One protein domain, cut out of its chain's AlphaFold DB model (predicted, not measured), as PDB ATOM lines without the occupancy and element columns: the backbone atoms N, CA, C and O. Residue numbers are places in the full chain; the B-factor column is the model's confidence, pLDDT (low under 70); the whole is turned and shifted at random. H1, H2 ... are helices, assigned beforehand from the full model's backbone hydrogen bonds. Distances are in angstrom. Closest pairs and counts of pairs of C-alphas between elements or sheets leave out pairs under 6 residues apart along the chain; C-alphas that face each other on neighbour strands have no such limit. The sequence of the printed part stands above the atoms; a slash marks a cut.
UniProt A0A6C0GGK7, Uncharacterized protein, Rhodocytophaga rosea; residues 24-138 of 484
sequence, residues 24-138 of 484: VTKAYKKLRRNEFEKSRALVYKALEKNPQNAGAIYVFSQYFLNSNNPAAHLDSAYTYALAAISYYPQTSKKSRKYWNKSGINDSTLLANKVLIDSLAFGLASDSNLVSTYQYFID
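This is residues 24 to 138 of the 484 residues of an uncharacterized protein of Rhodocytophaga rosea (UniProt A0A6C0GGK7). Seven helices make an elongated body of nearly aligned helices: H3 and H4 lie side by side at its middle, the helical hairpin H1 and H2 covers one side of H3, and the long helix H6 packs along H4 and runs on past it. H7 folds back on the far end of H6, where residues 126 to 131 stick out, while the short H5 lies near the opposite end of the body. The printed part has 115 residues and no named strand; the helices follow in the order H1 to H7, and the class is all helix. It is compact, with a radius of gyration of the C-alphas of 14.6 A, and spans 46 by 28 by 23 A.

Begin with H6, residues 106 to 127. It touches H4, residues 74 to 87, at a shallow tilt of 24 degrees, opposite ways; look at Ala 81 and Lys 113, their closest C-alphas, 5.6 A apart. H6 and H3, residues 54 to 65, only just touch, with 3 pairs of C-alphas within 8 A and residues 109 to 116 alone of H6; Tyr 58 and Leu 109 are closest, their C-alphas 6.9 A apart. H3, H4 and H6 form an up-and-down bundle, each helix running against the one before it. In the hairpin of H3 and H4, the closest C-alphas are those of Ser 61 and Ala 77, at 4.1 A. H3 is the hub, touching four helices; the other two are H1, residues 24 to 31, closest at Val 24 and Ala 56 with C-alphas 5.2 A apart, and H2, residues 36 to 47, closest at Val 43 and Ala 56 with 5.4 A. At the far end of H6, residues 120 to 125 alone touch H7, residues 130 to 138, opposite ways; the C-alphas of Ala 124 and Thr 132 are closest, at 4.8 A. H5, residues 93 to 100, is close to but not clearly touching H1, and is apart from H4 and H6. Each O i to N i+4 pair is within hydrogen-bond range in H1, H3, H4, H5, H6 and H7; in H2 6 of 8 are.

Find C-alpha 106 at (223.303, 266.143, 229.214); from there H6 runs 32.1 A to C-alpha 127 at (208.484, 274.390, 202.010). H4 is 20.0 A long, H2 16.4 A and H3 16.3 A. H1 begins at C-alpha 24, at (227.787, 280.625, 231.863).

The C-alphas of Lys 94 and Leu 129 are the two farthest apart, 46.9 A. The printed part has no cut and no long link. Its mean pLDDT is 95.9, and no printed residue is under 70.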
ATOM      1  N   VAL A  24     228.816 281.424 232.559       93.25
ATOM      2  CA  VAL A  24     227.787 280.625 231.863       93.25
ATOM      3  C   VAL A  24     226.398 280.806 232.479       93.25
ATOM      4  O   VAL A  24     225.468 281.218 231.792       93.25
ATOM      5  N   THR A  25     226.241 280.560 233.784       93.12
ATOM      6  CA  THR A  25     224.943 280.700 234.473       93.12
ATOM      7  C   THR A  25     224.408 282.133 234.403       93.12
ATOM      8  O   THR A  25     223.202 282.339 234.248       93.12
ATOM      9  N   LYS A  26     225.290 283.141 234.472       94.38
ATOM     10  CA  LYS A  26     224.909 284.546 234.272       94.38
ATOM     11  C   LYS A  26     224.452 284.816 232.836       94.38
ATOM     12  O   LYS A  26     223.416 285.455 232.670       94.38
ATOM     13  N   ALA A  27     225.167 284.309 231.828       96.19
ATOM     14  CA  ALA A  27     224.784 284.433 230.424       96.19
ATOM     15  C   ALA A  27     223.421 283.777 230.157       96.19
ATOM     16  O   ALA A  27     222.507 284.438 229.676       96.19
ATOM     17  N   TYR A  28     223.217 282.529 230.593       96.25
ATOM     18  CA  TYR A  28     221.949 281.817 230.402       96.25
ATOM     19  C   TYR A  28     220.764 282.541 231.060       96.25
ATOM     20  O   TYR A  28     219.703 282.693 230.455       96.25
ATOM     21  N   LYS A  29     220.955 283.093 232.270       95.38
ATOM     22  CA  LYS A  29     219.937 283.917 232.947       95.38
ATOM     23  C   LYS A  29     219.663 285.252 232.235       95.38
ATOM     24  O   LYS A  29     218.568 285.787 232.391       95.38
ATOM     25  N   LYS A  30     220.620 285.795 231.472       96.75
ATOM     26  CA  LYS A  30     220.427 286.978 230.611       96.75
ATOM     27  C   LYS A  30     219.704 286.621 229.312       96.75
ATOM     28  O   LYS A  30     218.752 287.307 228.953       96.75
ATOM     29  N   LEU A  31     220.071 285.511 228.671       96.25
ATOM     30  CA  LEU A  31     219.386 284.990 227.488       96.25
ATOM     31  C   LEU A  31     217.900 284.711 227.761       96.25
ATOM     32  O   LEU A  31     217.047 285.204 227.036       96.25
ATOM     33  N   ARG A  32     217.575 284.030 228.871       93.88
ATOM     34  CA  ARG A  32     216.188 283.769 229.314       93.88
ATOM     35  C   ARG A  32     215.397 285.020 229.751       93.88
ATOM     36  O   ARG A  32     214.305 284.894 230.295       93.88
ATOM     37  N   ARG A  33     215.956 286.218 229.563       96.06
ATOM     38  CA  ARG A  33     215.322 287.529 229.782       96.06
ATOM     39  C   ARG A  33     215.354 288.404 228.522       96.06
ATOM     40  O   ARG A  33     215.138 289.605 228.625       96.06
ATOM     41  N   ASN A  34     215.700 287.823 227.369       95.31
ATOM     42  CA  ASN A  34     215.957 288.521 226.106       95.31
ATOM     43  C   ASN A  34     217.018 289.644 226.225       95.31
ATOM     44  O   ASN A  34     217.105 290.535 225.387       95.31
ATOM     45  N   GLU A  35     217.896 289.594 227.240       96.88
ATOM     46  CA  GLU A  35     219.030 290.517 227.390       96.88
ATOM     47  C   GLU A  35     220.212 290.051 226.509       96.88
ATOM     48  O   GLU A  35     221.311 289.787 227.009       96.88
ATOM     49  N   PHE A  36     219.963 289.906 225.200       96.69
ATOM     50  CA  PHE A  36     220.817 289.209 224.227       96.69
ATOM     51  C   PHE A  36     222.275 289.674 224.242       96.69
ATOM     52  O   PHE A  36     223.158 288.862 224.509       96.69
ATOM     53  N   GLU A  37     222.541 290.972 224.076       96.25
ATOM     54  CA  GLU A  37     223.912 291.509 224.078       96.25
ATOM     55  C   GLU A  37     224.674 291.229 225.377       96.25
ATOM     56  O   GLU A  37     225.854 290.876 225.372       96.25
ATOM     57  N   LYS A  38     223.982 291.316 226.517       96.81
ATOM     58  CA  LYS A  38     224.581 291.051 227.831       96.81
ATOM     59  C   LYS A  38     224.840 289.558 228.035       96.81
ATOM     60  O   LYS A  38     225.775 289.210 228.752       96.81
ATOM     61  N   SER A  39     224.047 288.683 227.409       97.06
ATOM     62  CA  SER A  39     224.357 287.253 227.317       97.06
ATOM     63  C   SER A  39     225.585 287.024 226.433       97.06
ATOM     64  O   SER A  39     226.579 286.476 226.906       97.06
ATOM     65  N   ARG A  40     225.568 287.532 225.193       97.00
ATOM     66  CA  ARG A  40     226.642 287.396 224.199       97.00
ATOM     67  C   ARG A  40     228.003 287.831 224.747       97.00
ATOM     68  O   ARG A  40     228.957 287.059 224.702       97.00
ATOM     69  N   ALA A  41     228.074 289.006 225.373       96.88
ATOM     70  CA  ALA A  41     229.294 289.517 226.001       96.88
ATOM     71  C   ALA A  41     229.790 288.679 227.202       96.88
ATOM     72  O   ALA A  41     230.978 288.712 227.525       96.88
ATOM     73  N   LEU A  42     228.913 287.926 227.878       96.75
ATOM     74  CA  LEU A  42     229.300 286.981 228.934       96.75
ATOM     75  C   LEU A  42     229.741 285.622 228.370       96.75
ATOM     76  O   LEU A  42     230.627 285.003 228.962       96.75
ATOM     77  N   VAL A  43     229.168 285.179 227.243       96.19
ATOM     78  CA  VAL A  43     229.589 283.956 226.538       96.19
ATOM     79  C   VAL A  43     230.958 284.141 225.890       96.19
ATOM     80  O   VAL A  43     231.832 283.316 226.143       96.19
ATOM     81  N   TYR A  44     231.213 285.239 225.162       95.69
ATOM     82  CA  TYR A  44     232.554 285.518 224.620       95.69
ATOM     83  C   TYR A  44     233.612 285.505 225.730       95.69
ATOM     84  O   TYR A  44     234.559 284.729 225.662       95.69
ATOM     85  N   LYS A  45     233.363 286.197 226.849       95.12
ATOM     86  CA  LYS A  45     234.244 286.173 228.033       95.12
ATOM     87  C   LYS A  45     234.356 284.803 228.713       95.12
ATOM     88  O   LYS A  45     235.216 284.617 229.573       95.12
ATOM     89  N   ALA A  46     233.497 283.836 228.407       92.50
ATOM     90  CA  ALA A  46     233.635 282.457 228.870       92.50
ATOM     91  C   ALA A  46     234.453 281.594 227.889       92.50
ATOM     92  O   ALA A  46     235.178 280.711 228.350       92.50
ATOM     93  N   LEU A  47     234.373 281.885 226.585       92.75
ATOM     94  CA  LEU A  47     235.103 281.217 225.501       92.75
ATOM     95  C   LEU A  47     236.547 281.726 225.354       92.75
ATOM     96  O   LEU A  47     237.451 280.914 225.217       92.75
ATOM     97  N   GLU A  48     236.796 283.030 225.515       93.31
ATOM     98  CA  GLU A  48     238.141 283.635 225.617       93.31
ATOM     99  C   GLU A  48     239.028 282.912 226.645       93.31
ATOM    100  O   GLU A  48     240.227 282.743 226.445       93.31
ATOM    101  N   LYS A  49     238.433 282.480 227.768       90.81
ATOM    102  CA  LYS A  49     239.137 281.766 228.842       90.81
ATOM    103  C   LYS A  49     239.220 280.250 228.608       90.81
ATOM    104  O   LYS A  49     240.103 279.600 229.161       90.81
ATOM    105  N   ASN A  50     238.274 279.678 227.870       90.75
ATOM    106  CA  ASN A  50     238.249 278.266 227.499       90.75
ATOM    107  C   ASN A  50     237.358 278.086 226.255       90.75
ATOM    108  O   ASN A  50     236.133 278.035 226.405       90.75
ATOM    109  N   PRO A  51     237.935 277.940 225.049       93.44
ATOM    110  CA  PRO A  51     237.160 277.766 223.819       93.44
ATOM    111  C   PRO A  51     236.256 276.525 223.822       93.44
ATOM    112  O   PRO A  51     235.227 276.524 223.159       93.44
ATOM    113  N   GLN A  52     236.592 275.499 224.614       94.69
ATOM    114  CA  GLN A  52     235.840 274.244 224.765       94.69
ATOM    115  C   GLN A  52     234.861 274.277 225.958       94.69
ATOM    116  O   GLN A  52     234.492 273.248 226.526       94.69
ATOM    117  N   ASN A  53     234.444 275.466 226.404       95.00
ATOM    118  CA  ASN A  53     233.514 275.623 227.521       95.00
ATOM    119  C   ASN A  53     232.088 275.209 227.113       95.00
ATOM    120  O   ASN A  53     231.270 276.049 226.749       95.00
ATOM    121  N   ALA A  54     231.784 273.912 227.205       95.75
ATOM    122  CA  ALA A  54     230.521 273.307 226.773       95.75
ATOM    123  C   ALA A  54     229.258 274.037 227.266       95.75
ATOM    124  O   ALA A  54     228.288 274.167 226.523       95.75
ATOM    125  N   GLY A  55     229.272 274.558 228.498       95.44
ATOM    126  CA  GLY A  55     228.168 275.352 229.036       95.44
ATOM    127  C   GLY A  55     228.017 276.710 228.340       95.44
ATOM    128  O   GLY A  55     226.902 277.115 228.029       95.44
ATOM    129  N   ALA A  56     229.122 277.401 228.048       96.38
ATOM    130  CA  ALA A  56     229.110 278.646 227.274       96.38
ATOM    131  C   ALA A  56     228.641 278.407 225.827       96.38
ATOM    132  O   ALA A  56     227.801 279.145 225.320       96.38
ATOM    133  N   ILE A  57     229.132 277.330 225.208       98.19
ATOM    134  CA  ILE A  57     228.755 276.882 223.862       98.19
ATOM    135  C   ILE A  57     227.249 276.558 223.801       98.19
ATOM    136  O   ILE A  57     226.558 277.034 222.904       98.19
ATOM    137  N   TYR A  58     226.700 275.851 224.797       98.25
ATOM    138  CA  TYR A  58     225.257 275.595 224.911       98.25
ATOM    139  C   TYR A  58     224.431 276.890 224.994       98.25
ATOM    140  O   TYR A  58     223.386 277.001 224.353       98.25
ATOM    141  N   VAL A  59     224.906 277.902 225.731       97.81
ATOM    142  CA  VAL A  59     224.232 279.210 225.782       97.81
ATOM    143  C   VAL A  59     224.288 279.930 224.429       97.81
ATOM    144  O   VAL A  59     223.335 280.635 224.109       97.81
ATOM    145  N   PHE A  60     225.322 279.726 223.603       98.12
ATOM    146  CA  PHE A  60     225.285 280.174 222.205       98.12
ATOM    147  C   PHE A  60     224.301 279.370 221.349       98.12
ATOM    148  O   PHE A  60     223.538 279.986 220.615       98.12
ATOM    149  N   SER A  61     224.212 278.045 221.488       98.31
ATOM    150  CA  SER A  61     223.186 277.258 220.782       98.31
ATOM    151  C   SER A  61     221.772 277.797 221.054       98.31
ATOM    152  O   SER A  61     221.053 278.175 220.132       98.31
ATOM    153  N   GLN A  62     221.432 277.989 222.332       98.06
ATOM    154  CA  GLN A  62     220.172 278.601 222.765       98.06
ATOM    155  C   GLN A  62     220.017 280.079 222.340       98.06
ATOM    156  O   GLN A  62     218.895 280.559 222.186       98.06
ATOM    157  N   TYR A  63     221.115 280.826 222.164       98.00
ATOM    158  CA  TYR A  63     221.098 282.214 221.681       98.00
ATOM    159  C   TYR A  63     220.686 282.276 220.209       98.00
ATOM    160  O   TYR A  63     219.777 283.029 219.870       98.00
ATOM    161  N   PHE A  64     221.310 281.458 219.359       98.12
ATOM    162  CA  PHE A  64     220.995 281.379 217.931       98.12
ATOM    163  C   PHE A  64     219.636 280.707 217.653       98.12
ATOM    164  O   PHE A  64     219.071 280.913 216.585       98.12
ATOM    165  N   LEU A  65     219.082 279.956 218.615       97.38
ATOM    166  CA  LEU A  65     217.765 279.315 218.517       97.38
ATOM    167  C   LEU A  65     216.575 280.231 218.874       97.38
ATOM    168  O   LEU A  65     215.448 279.968 218.461       97.38
ATOM    169  N   ASN A  66     216.780 281.277 219.680       95.50
ATOM    170  CA  ASN A  66     215.679 282.114 220.168       95.50
ATOM    171  C   ASN A  66     215.194 283.074 219.070       95.50
ATOM    172  O   ASN A  66     215.869 284.054 218.779       95.50
ATOM    173  N   SER A  67     213.997 282.851 218.523       92.75
ATOM    174  CA  SER A  67     213.401 283.662 217.446       92.75
ATOM    175  C   SER A  67     213.182 285.149 217.772       92.75
ATOM    176  O   SER A  67     213.008 285.948 216.860       92.75
ATOM    177  N   ASN A  68     213.234 285.552 219.047       93.94
ATOM    178  CA  ASN A  68     213.193 286.967 219.449       93.94
ATOM    179  C   ASN A  68     214.564 287.665 219.333       93.94
ATOM    180  O   ASN A  68     214.681 288.856 219.625       93.94
ATOM    181  N   ASN A  69     215.619 286.927 218.980       94.25
ATOM    182  CA  ASN A  69     216.967 287.436 218.784       94.25
ATOM    183  C   ASN A  69     217.156 287.863 217.316       94.25
ATOM    184  O   ASN A  69     217.037 287.011 216.438       94.25
ATOM    185  N   PRO A  70     217.551 289.114 217.017       92.50
ATOM    186  CA  PRO A  70     217.899 289.525 215.652       92.50
ATOM    187  C   PRO A  70     219.060 288.732 215.030       92.50
ATOM    188  O   PRO A  70     219.247 288.767 213.820       92.50
ATOM    189  N   ALA A  71     219.843 288.022 215.849       94.81
ATOM    190  CA  ALA A  71     220.897 287.106 215.422       94.81
ATOM    191  C   ALA A  71     220.482 285.618 215.509       94.81
ATOM    192  O   ALA A  71     221.335 284.765 215.748       94.81
ATOM    193  N   ALA A  72     219.191 285.292 215.386       95.31
ATOM    194  CA  ALA A  72     218.727 283.908 215.286       95.31
ATOM    195  C   ALA A  72     219.192 283.266 213.963       95.31
ATOM    196  O   ALA A  72     219.050 283.861 212.898       95.31
ATOM    197  N   HIS A  73     219.760 282.059 214.029       96.50
ATOM    198  CA  HIS A  73     220.251 281.320 212.862       96.50
ATOM    199  C   HIS A  73     220.351 279.818 213.177       96.50
ATOM    200  O   HIS A  73     221.124 279.410 214.050       96.50
ATOM    201  N   LEU A  74     219.559 278.984 212.498       95.75
ATOM    202  CA  LEU A  74     219.304 277.608 212.941       95.75
ATOM    203  C   LEU A  74     220.538 276.703 212.831       95.75
ATOM    204  O   LEU A  74     220.857 275.988 213.780       95.75
ATOM    205  N   ASP A  75     221.311 276.814 211.753       95.31
ATOM    206  CA  ASP A  75     222.512 275.991 211.545       95.31
ATOM    207  C   ASP A  75     223.646 276.412 212.488       95.31
ATOM    208  O   ASP A  75     224.483 275.601 212.889       95.31
ATOM    209  N   SER A  76     223.640 277.672 212.940       96.94
ATOM    210  CA  SER A  76     224.538 278.142 213.999       96.94
ATOM    211  C   SER A  76     224.107 277.574 215.349       96.94
ATOM    212  O   SER A  76     224.949 277.084 216.104       96.94
ATOM    213  N   ALA A  77     222.799 277.555 215.637       97.94
ATOM    214  CA  ALA A  77     222.261 276.892 216.820       97.94
ATOM    215  C   ALA A  77     222.636 275.400 216.842       97.94
ATOM    216  O   ALA A  77     223.117 274.916 217.870       97.94
ATOM    217  N   TYR A  78     222.496 274.701 215.710       97.88
ATOM    218  CA  TYR A  78     222.879 273.298 215.523       97.88
ATOM    219  C   TYR A  78     224.384 273.068 215.710       97.88
ATOM    220  O   TYR A  78     224.784 272.230 216.519       97.88
ATOM    221  N   THR A  79     225.223 273.869 215.047       97.19
ATOM    222  CA  THR A  79     226.690 273.819 215.174       97.19
ATOM    223  C   THR A  79     227.126 273.929 216.636       97.19
ATOM    224  O   THR A  79     227.892 273.102 217.140       97.19
ATOM    225  N   TYR A  80     226.577 274.906 217.368       98.19
ATOM    226  CA  TYR A  80     226.844 275.053 218.796       98.19
ATOM    227  C   TYR A  80     226.193 273.944 219.649       98.19
ATOM    228  O   TYR A  80     226.739 273.604 220.696       98.19
ATOM    229  N   ALA A  81     225.084 273.325 219.228       98.19
ATOM    230  CA  ALA A  81     224.503 272.173 219.928       98.19
ATOM    231  C   ALA A  81     225.444 270.959 219.878       98.19
ATOM    232  O   ALA A  81     225.765 270.391 220.923       98.19
ATOM    233  N   LEU A  82     225.941 270.605 218.685       97.69
ATOM    234  CA  LEU A  82     226.888 269.500 218.496       97.69
ATOM    235  C   LEU A  82     228.197 269.738 219.261       97.69
ATOM    236  O   LEU A  82     228.665 268.855 219.984       97.69
ATOM    237  N   ALA A  83     228.760 270.947 219.173       97.75
ATOM    238  CA  ALA A  83     229.964 271.310 219.920       97.75
ATOM    239  C   ALA A  83     229.744 271.239 221.445       97.75
ATOM    240  O   ALA A  83     230.596 270.720 222.170       97.75
ATOM    241  N   ALA A  84     228.592 271.699 221.950       97.88
ATOM    242  CA  ALA A  84     228.265 271.596 223.371       97.88
ATOM    243  C   ALA A  84     228.179 270.131 223.822       97.88
ATOM    244  O   ALA A  84     228.793 269.776 224.826       97.88
ATOM    245  N   ILE A  85     227.481 269.278 223.063       97.88
ATOM    246  CA  ILE A  85     227.361 267.837 223.338       97.88
ATOM    247  C   ILE A  85     228.740 267.161 223.352       97.88
ATOM    248  O   ILE A  85     229.023 266.393 224.268       97.88
ATOM    249  N   SER A  86     229.630 267.490 222.412       97.31
ATOM    250  CA  SER A  86     230.982 266.912 222.327       97.31
ATOM    251  C   SER A  86     231.886 267.277 223.520       97.31
ATOM    252  O   SER A  86     232.572 266.418 224.085       97.31
ATOM    253  N   TYR A  87     231.872 268.539 223.965       97.00
ATOM    254  CA  TYR A  87     232.735 269.002 225.065       97.00
ATOM    255  C   TYR A  87     232.135 268.799 226.472       97.00
ATOM    256  O   TYR A  87     232.850 268.882 227.480       97.00
ATOM    257  N   TYR A  88     230.833 268.525 226.601       96.31
ATOM    258  CA  TYR A  88     230.196 268.388 227.917       96.31
ATOM    259  C   TYR A  88     230.670 267.152 228.718       96.31
ATOM    260  O   TYR A  88     230.966 267.319 229.908       96.31
ATOM    261  N   PRO A  89     230.890 265.956 228.127       95.44
ATOM    262  CA  PRO A  89     231.528 264.816 228.803       95.44
ATOM    263  C   PRO A  89     232.953 265.100 229.306       95.44
ATOM    264  O   PRO A  89     233.357 264.577 230.347       95.44
ATOM    265  N   GLN A  90     233.677 265.998 228.632       94.19
ATOM    266  CA  GLN A  90     235.056 266.396 228.952       94.19
ATOM    267  C   GLN A  90     235.123 267.461 230.071       94.19
ATOM    268  O   GLN A  90     236.152 267.657 230.717       94.19
ATOM    269  N   THR A  91     234.006 268.140 230.347       92.12
ATOM    270  CA  THR A  91     233.893 269.195 231.367       92.12
ATOM    271  C   THR A  91     234.092 268.667 232.801       92.12
ATOM    272  O   THR A  91     233.642 267.581 233.158       92.12
ATOM    273  N   SER A  92     234.693 269.471 233.691       92.19
ATOM    274  CA  SER A  92     234.909 269.071 235.092       92.19
ATOM    275  C   SER A  92     233.609 268.708 235.838       92.19
ATOM    276  O   SER A  92     232.586 269.394 235.720       92.19
ATOM    277  N   LYS A  93     233.664 267.684 236.708       91.88
ATOM    278  CA  LYS A  93     232.530 267.277 237.571       91.88
ATOM    279  C   LYS A  93     231.992 268.441 238.429       91.88
ATOM    280  O   LYS A  93     230.788 268.512 238.671       91.88
ATOM    281  N   LYS A  94     232.859 269.377 238.850       90.31
ATOM    282  CA  LYS A  94     232.485 270.589 239.608       90.31
ATOM    283  C   LYS A  94     231.646 271.547 238.754       90.31
ATOM    284  O   LYS A  94     230.600 271.996 239.218       90.31
ATOM    285  N   SER A  95     232.067 271.806 237.515       88.31
ATOM    286  CA  SER A  95     231.329 272.651 236.565       88.31
ATOM    287  C   SER A  95     229.975 272.033 236.217       88.31
ATOM    288  O   SER A  95     228.962 272.703 236.387       88.31
ATOM    289  N   ARG A  96     229.924 270.736 235.863       92.31
ATOM    290  CA  ARG A  96     228.659 270.027 235.580       92.31
ATOM    291  C   ARG A  96     227.676 270.088 236.757       92.31
ATOM    292  O   ARG A  96     226.527 270.483 236.579       92.31
ATOM    293  N   LYS A  97     228.123 269.788 237.987       91.88
ATOM    294  CA  LYS A  97     227.273 269.867 239.196       91.88
ATOM    295  C   LYS A  97     226.767 271.290 239.481       91.88
ATOM    296  O   LYS A  97     225.695 271.445 240.063       91.88
ATOM    297  N   TYR A  98     227.519 272.319 239.091       89.25
ATOM    298  CA  TYR A  98     227.103 273.714 239.230       89.25
ATOM    299  C   TYR A  98     226.110 274.140 238.133       89.25
ATOM    300  O   TYR A  98     225.037 274.655 238.445       89.25
ATOM    301  N   TRP A  99     226.423 273.872 236.863       93.69
ATOM    302  CA  TRP A  99     225.582 274.209 235.712       93.69
ATOM    303  C   TRP A  99     224.240 273.460 235.707       93.69
ATOM    304  O   TRP A  99     223.224 274.059 235.353       93.69
ATOM    305  N   ASN A 100     224.181 272.229 236.233       93.25
ATOM    306  CA  ASN A 100     222.924 271.490 236.390       93.25
ATOM    307  C   ASN A 100     221.892 272.248 237.253       93.25
ATOM    308  O   ASN A 100     220.709 272.263 236.928       93.25
ATOM    309  N   LYS A 101     222.330 272.999 238.282       92.38
ATOM    310  CA  LYS A 101     221.443 273.882 239.077       92.38
ATOM    311  C   LYS A 101     220.801 275.014 238.260       92.38
ATOM    312  O   LYS A 101     219.898 275.683 238.749       92.38
ATOM    313  N   SER A 102     221.304 275.265 237.053       89.94
ATOM    314  CA  SER A 102     220.802 276.270 236.110       89.94
ATOM    315  C   SER A 102     219.947 275.662 234.992       89.94
ATOM    316  O   SER A 102     219.483 276.412 234.140       89.94
ATOM    317  N   GLY A 103     219.758 274.335 234.960       93.12
ATOM    318  CA  GLY A 103     219.107 273.627 233.850       93.12
ATOM    319  C   GLY A 103     220.019 273.373 232.641       93.12
ATOM    320  O   GLY A 103     219.530 273.317 231.516       93.12
ATOM    321  N   ILE A 104     221.333 273.251 232.851       95.50
ATOM    322  CA  ILE A 104     222.313 272.892 231.811       95.50
ATOM    323  C   ILE A 104     222.927 271.537 232.187       95.50
ATOM    324  O   ILE A 104     223.708 271.456 233.138       95.50
ATOM    325  N   ASN A 105     222.531 270.481 231.478       95.81
ATOM    326  CA  ASN A 105     222.956 269.095 231.684       95.81
ATOM    327  C   ASN A 105     222.817 268.275 230.387       95.81
ATOM    328  O   ASN A 105     222.289 268.768 229.395       95.81
ATOM    329  N   ASP A 106     223.276 267.023 230.392       94.50
ATOM    330  CA  ASP A 106     223.303 266.143 229.214       94.50
ATOM    331  C   ASP A 106     221.919 266.017 228.543       94.50
ATOM    332  O   ASP A 106     221.800 266.127 227.323       94.50
ATOM    333  N   SER A 107     220.855 265.888 229.344       96.75
ATOM    334  CA  SER A 107     219.471 265.821 228.860       96.75
ATOM    335  C   SER A 107     219.016 267.129 228.203       96.75
ATOM    336  O   SER A 107     218.434 267.081 227.121       96.75
ATOM    337  N   THR A 108     219.315 268.299 228.782       97.25
ATOM    338  CA  THR A 108     218.927 269.590 228.182       97.25
ATOM    339  C   THR A 108     219.778 269.978 226.973       97.25
ATOM    340  O   THR A 108     219.281 270.681 226.091       97.25
ATOM    341  N   LEU A 109     221.017 269.486 226.876       97.88
ATOM    342  CA  LEU A 109     221.855 269.593 225.677       97.88
ATOM    343  C   LEU A 109     221.286 268.753 224.519       97.88
ATOM    344  O   LEU A 109     221.139 269.266 223.409       97.88
ATOM    345  N   LEU A 110     220.906 267.499 224.787       97.06
ATOM    346  CA  LEU A 110     220.280 266.616 223.797       97.06
ATOM    347  C   LEU A 110     218.885 267.110 223.381       97.06
ATOM    348  O   LEU A 110     218.601 267.189 222.191       97.06
ATOM    349  N   ALA A 111     218.039 267.526 224.329       97.88
ATOM    350  CA  ALA A 111     216.710 268.072 224.034       97.88
ATOM    351  C   ALA A 111     216.774 269.353 223.182       97.88
ATOM    352  O   ALA A 111     215.955 269.543 222.289       97.88
ATOM    353  N   ASN A 112     217.780 270.207 223.406       97.75
ATOM    354  CA  ASN A 112     218.058 271.365 222.556       97.75
ATOM    355  C   ASN A 112     218.418 270.954 221.117       97.75
ATOM    356  O   ASN A 112     217.887 271.533 220.176       97.75
ATOM    357  N   LYS A 113     219.266 269.931 220.940       97.94
ATOM    358  CA  LYS A 113     219.615 269.383 219.618       97.94
ATOM    359  C   LYS A 113     218.374 268.814 218.912       97.94
ATOM    360  O   LYS A 113     218.124 269.175 217.771       97.94
ATOM    361  N   VAL A 114     217.553 268.023 219.605       98.00
ATOM    362  CA  VAL A 114     216.305 267.451 219.059       98.00
ATOM    363  C   VAL A 114     215.273 268.532 218.701       98.00
ATOM    364  O   VAL A 114     214.583 268.410 217.691       98.00
ATOM    365  N   LEU A 115     215.179 269.618 219.475       97.81
ATOM    366  CA  LEU A 115     214.338 270.770 219.127       97.81
ATOM    367  C   LEU A 115     214.826 271.456 217.839       97.81
ATOM    368  O   LEU A 115     214.014 271.793 216.982       97.81
ATOM    369  N   ILE A 116     216.141 271.623 217.687       98.38
ATOM    370  CA  ILE A 116     216.761 272.178 216.478       98.38
ATOM    371  C   ILE A 116     216.501 271.274 215.259       98.38
ATOM    372  O   ILE A 116     216.042 271.780 214.238       98.38
ATOM    373  N   ASP A 117     216.695 269.953 215.384       98.25
ATOM    374  CA  ASP A 117     216.346 268.969 214.344       98.25
ATOM    375  C   ASP A 117     214.873 269.110 213.916       98.25
ATOM    376  O   ASP A 117     214.552 269.172 212.732       98.25
ATOM    377  N   SER A 118     213.967 269.184 214.898       97.88
ATOM    378  CA  SER A 118     212.520 269.266 214.677       97.88
ATOM    379  C   SER A 118     212.102 270.559 213.975       97.88
ATOM    380  O   SER A 118     211.176 270.539 213.168       97.88
ATOM    381  N   LEU A 119     212.776 271.677 214.260       97.69
ATOM    382  CA  LEU A 119     212.546 272.956 213.586       97.69
ATOM    383  C   LEU A 119     213.103 272.948 212.156       97.69
ATOM    384  O   LEU A 119     212.431 273.426 211.247       97.69
ATOM    385  N   ALA A 120     214.281 272.356 211.934       98.00
ATOM    386  CA  ALA A 120     214.872 272.239 210.601       98.00
ATOM    387  C   ALA A 120     214.031 271.326 209.690       98.00
ATOM    388  O   ALA A 120     213.777 271.662 208.532       98.00
ATOM    389  N   PHE A 121     213.515 270.216 210.232       98.44
ATOM    390  CA  PHE A 121     212.569 269.348 209.529       98.44
ATOM    391  C   PHE A 121     211.220 270.038 209.270       98.44
ATOM    392  O   PHE A 121     210.619 269.817 208.217       98.44
ATOM    393  N   GLY A 122     210.761 270.888 210.197       97.81
ATOM    394  CA  GLY A 122     209.589 271.750 210.021       97.81
ATOM    395  C   GLY A 122     209.743 272.658 208.804       97.81
ATOM    396  O   GLY A 122     209.000 272.502 207.845       97.81
ATOM    397  N   LEU A 123     210.789 273.490 208.768       96.50
ATOM    398  CA  LEU A 123     211.077 274.387 207.636       96.50
ATOM    399  C   LEU A 123     211.191 273.640 206.294       96.50
ATOM    400  O   LEU A 123     210.695 274.114 205.266       96.50
ATOM    401  N   ALA A 124     211.814 272.456 206.298       97.88
ATOM    402  CA  ALA A 124     211.896 271.603 205.115       97.88
ATOM    403  C   ALA A 124     210.520 271.083 204.660       97.88
ATOM    404  O   ALA A 124     210.279 270.999 203.453       97.88
ATOM    405  N   SER A 125     209.630 270.785 205.612       97.50
ATOM    406  CA  SER A 125     208.275 270.269 205.384       97.50
ATOM    407  C   SER A 125     207.259 271.342 205.005       97.50
ATOM    408  O   SER A 125     206.423 271.080 204.147       97.50
ATOM    409  N   ASP A 126     207.357 272.540 205.580       97.06
ATOM    410  CA  ASP A 126     206.516 273.696 205.242       97.06
ATOM    411  C   ASP A 126     206.796 274.173 203.809       97.06
ATOM    412  O   ASP A 126     205.886 274.549 203.073       97.06
ATOM    413  N   SER A 127     208.065 274.104 203.389       96.62
ATOM    414  CA  SER A 127     208.484 274.390 202.010       96.62
ATOM    415  C   SER A 127     208.130 273.254 201.041       96.62
ATOM    416  O   SER A 127     207.816 273.495 199.879       96.62
ATOM    417  N   ASN A 128     208.219 272.008 201.515       96.25
ATOM    418  CA  ASN A 128     207.947 270.771 200.784       96.25
ATOM    419  C   ASN A 128     208.656 270.638 199.413       96.25
ATOM    420  O   ASN A 128     208.073 270.141 198.449       96.25
ATOM    421  N   LEU A 129     209.925 271.061 199.315       97.81
ATOM    422  CA  LEU A 129     210.732 270.976 198.090       97.81
ATOM    423  C   LEU A 129     211.824 269.904 198.191       97.81
ATOM    424  O   LEU A 129     212.396 269.660 199.254       97.81
ATOM    425  N   VAL A 130     212.206 269.331 197.044       97.94
ATOM    426  CA  VAL A 130     213.363 268.419 196.935       97.94
ATOM    427  C   VAL A 130     214.629 269.064 197.512       97.94
ATOM    428  O   VAL A 130     215.351 268.420 198.267       97.94
ATOM    429  N   SER A 131     214.865 270.346 197.218       97.62
ATOM    430  CA  SER A 131     216.018 271.109 197.709       97.62
ATOM    431  C   SER A 131     215.997 271.356 199.220       97.62
ATOM    432  O   SER A 131     217.054 271.312 199.843       97.62
ATOM    433  N   THR A 132     214.829 271.577 199.834       98.06
ATOM    434  CA  THR A 132     214.741 271.857 201.277       98.06
ATOM    435  C   THR A 132     214.877 270.590 202.115       98.06
ATOM    436  O   THR A 132     215.571 270.609 203.130       98.06
ATOM    437  N   TYR A 133     214.321 269.459 201.664       98.50
ATOM    438  CA  TYR A 133     214.623 268.167 202.287       98.50
ATOM    439  C   TYR A 133     216.074 267.733 202.039       98.50
ATOM    440  O   TYR A 133     216.691 267.203 202.957       98.50
ATOM    441  N   GLN A 134     216.647 267.986 200.854       98.25
ATOM    442  CA  GLN A 134     218.068 267.720 200.588       98.25
ATOM    443  C   GLN A 134     218.971 268.511 201.545       98.25
ATOM    444  O   GLN A 134     219.806 267.917 202.218       98.25
ATOM    445  N   TYR A 135     218.726 269.816 201.699       98.12
ATOM    446  CA  TYR A 135     219.447 270.654 202.656       98.12
ATOM    447  C   TYR A 135     219.385 270.089 204.084       98.12
ATOM    448  O   TYR A 135     220.414 269.989 204.755       98.12
ATOM    449  N   PHE A 136     218.198 269.663 204.532       98.56
ATOM    450  CA  PHE A 136     218.023 269.026 205.837       98.56
ATOM    451  C   PHE A 136     218.822 267.719 205.972       98.56
ATOM    452  O   PHE A 136     219.483 267.515 206.987       98.56
ATOM    453  N   ILE A 137     218.802 266.854 204.955       97.94
ATOM    454  CA  ILE A 137     219.555 265.587 204.924       97.94
ATOM    455  C   ILE A 137     221.061 265.849 205.077       97.94
ATOM    456  O   ILE A 137     221.706 265.217 205.912       97.94
ATOM    457  N   ASP A 138     221.599 266.819 204.335       97.62
ATOM    458  CA  ASP A 138     223.035 267.117 204.319       97.62
ATOM    459  C   ASP A 138     223.529 267.768 205.624       97.62
ATOM    460  O   ASP A 138     224.635 267.479 206.088       97.62
TER     461      ASP A 138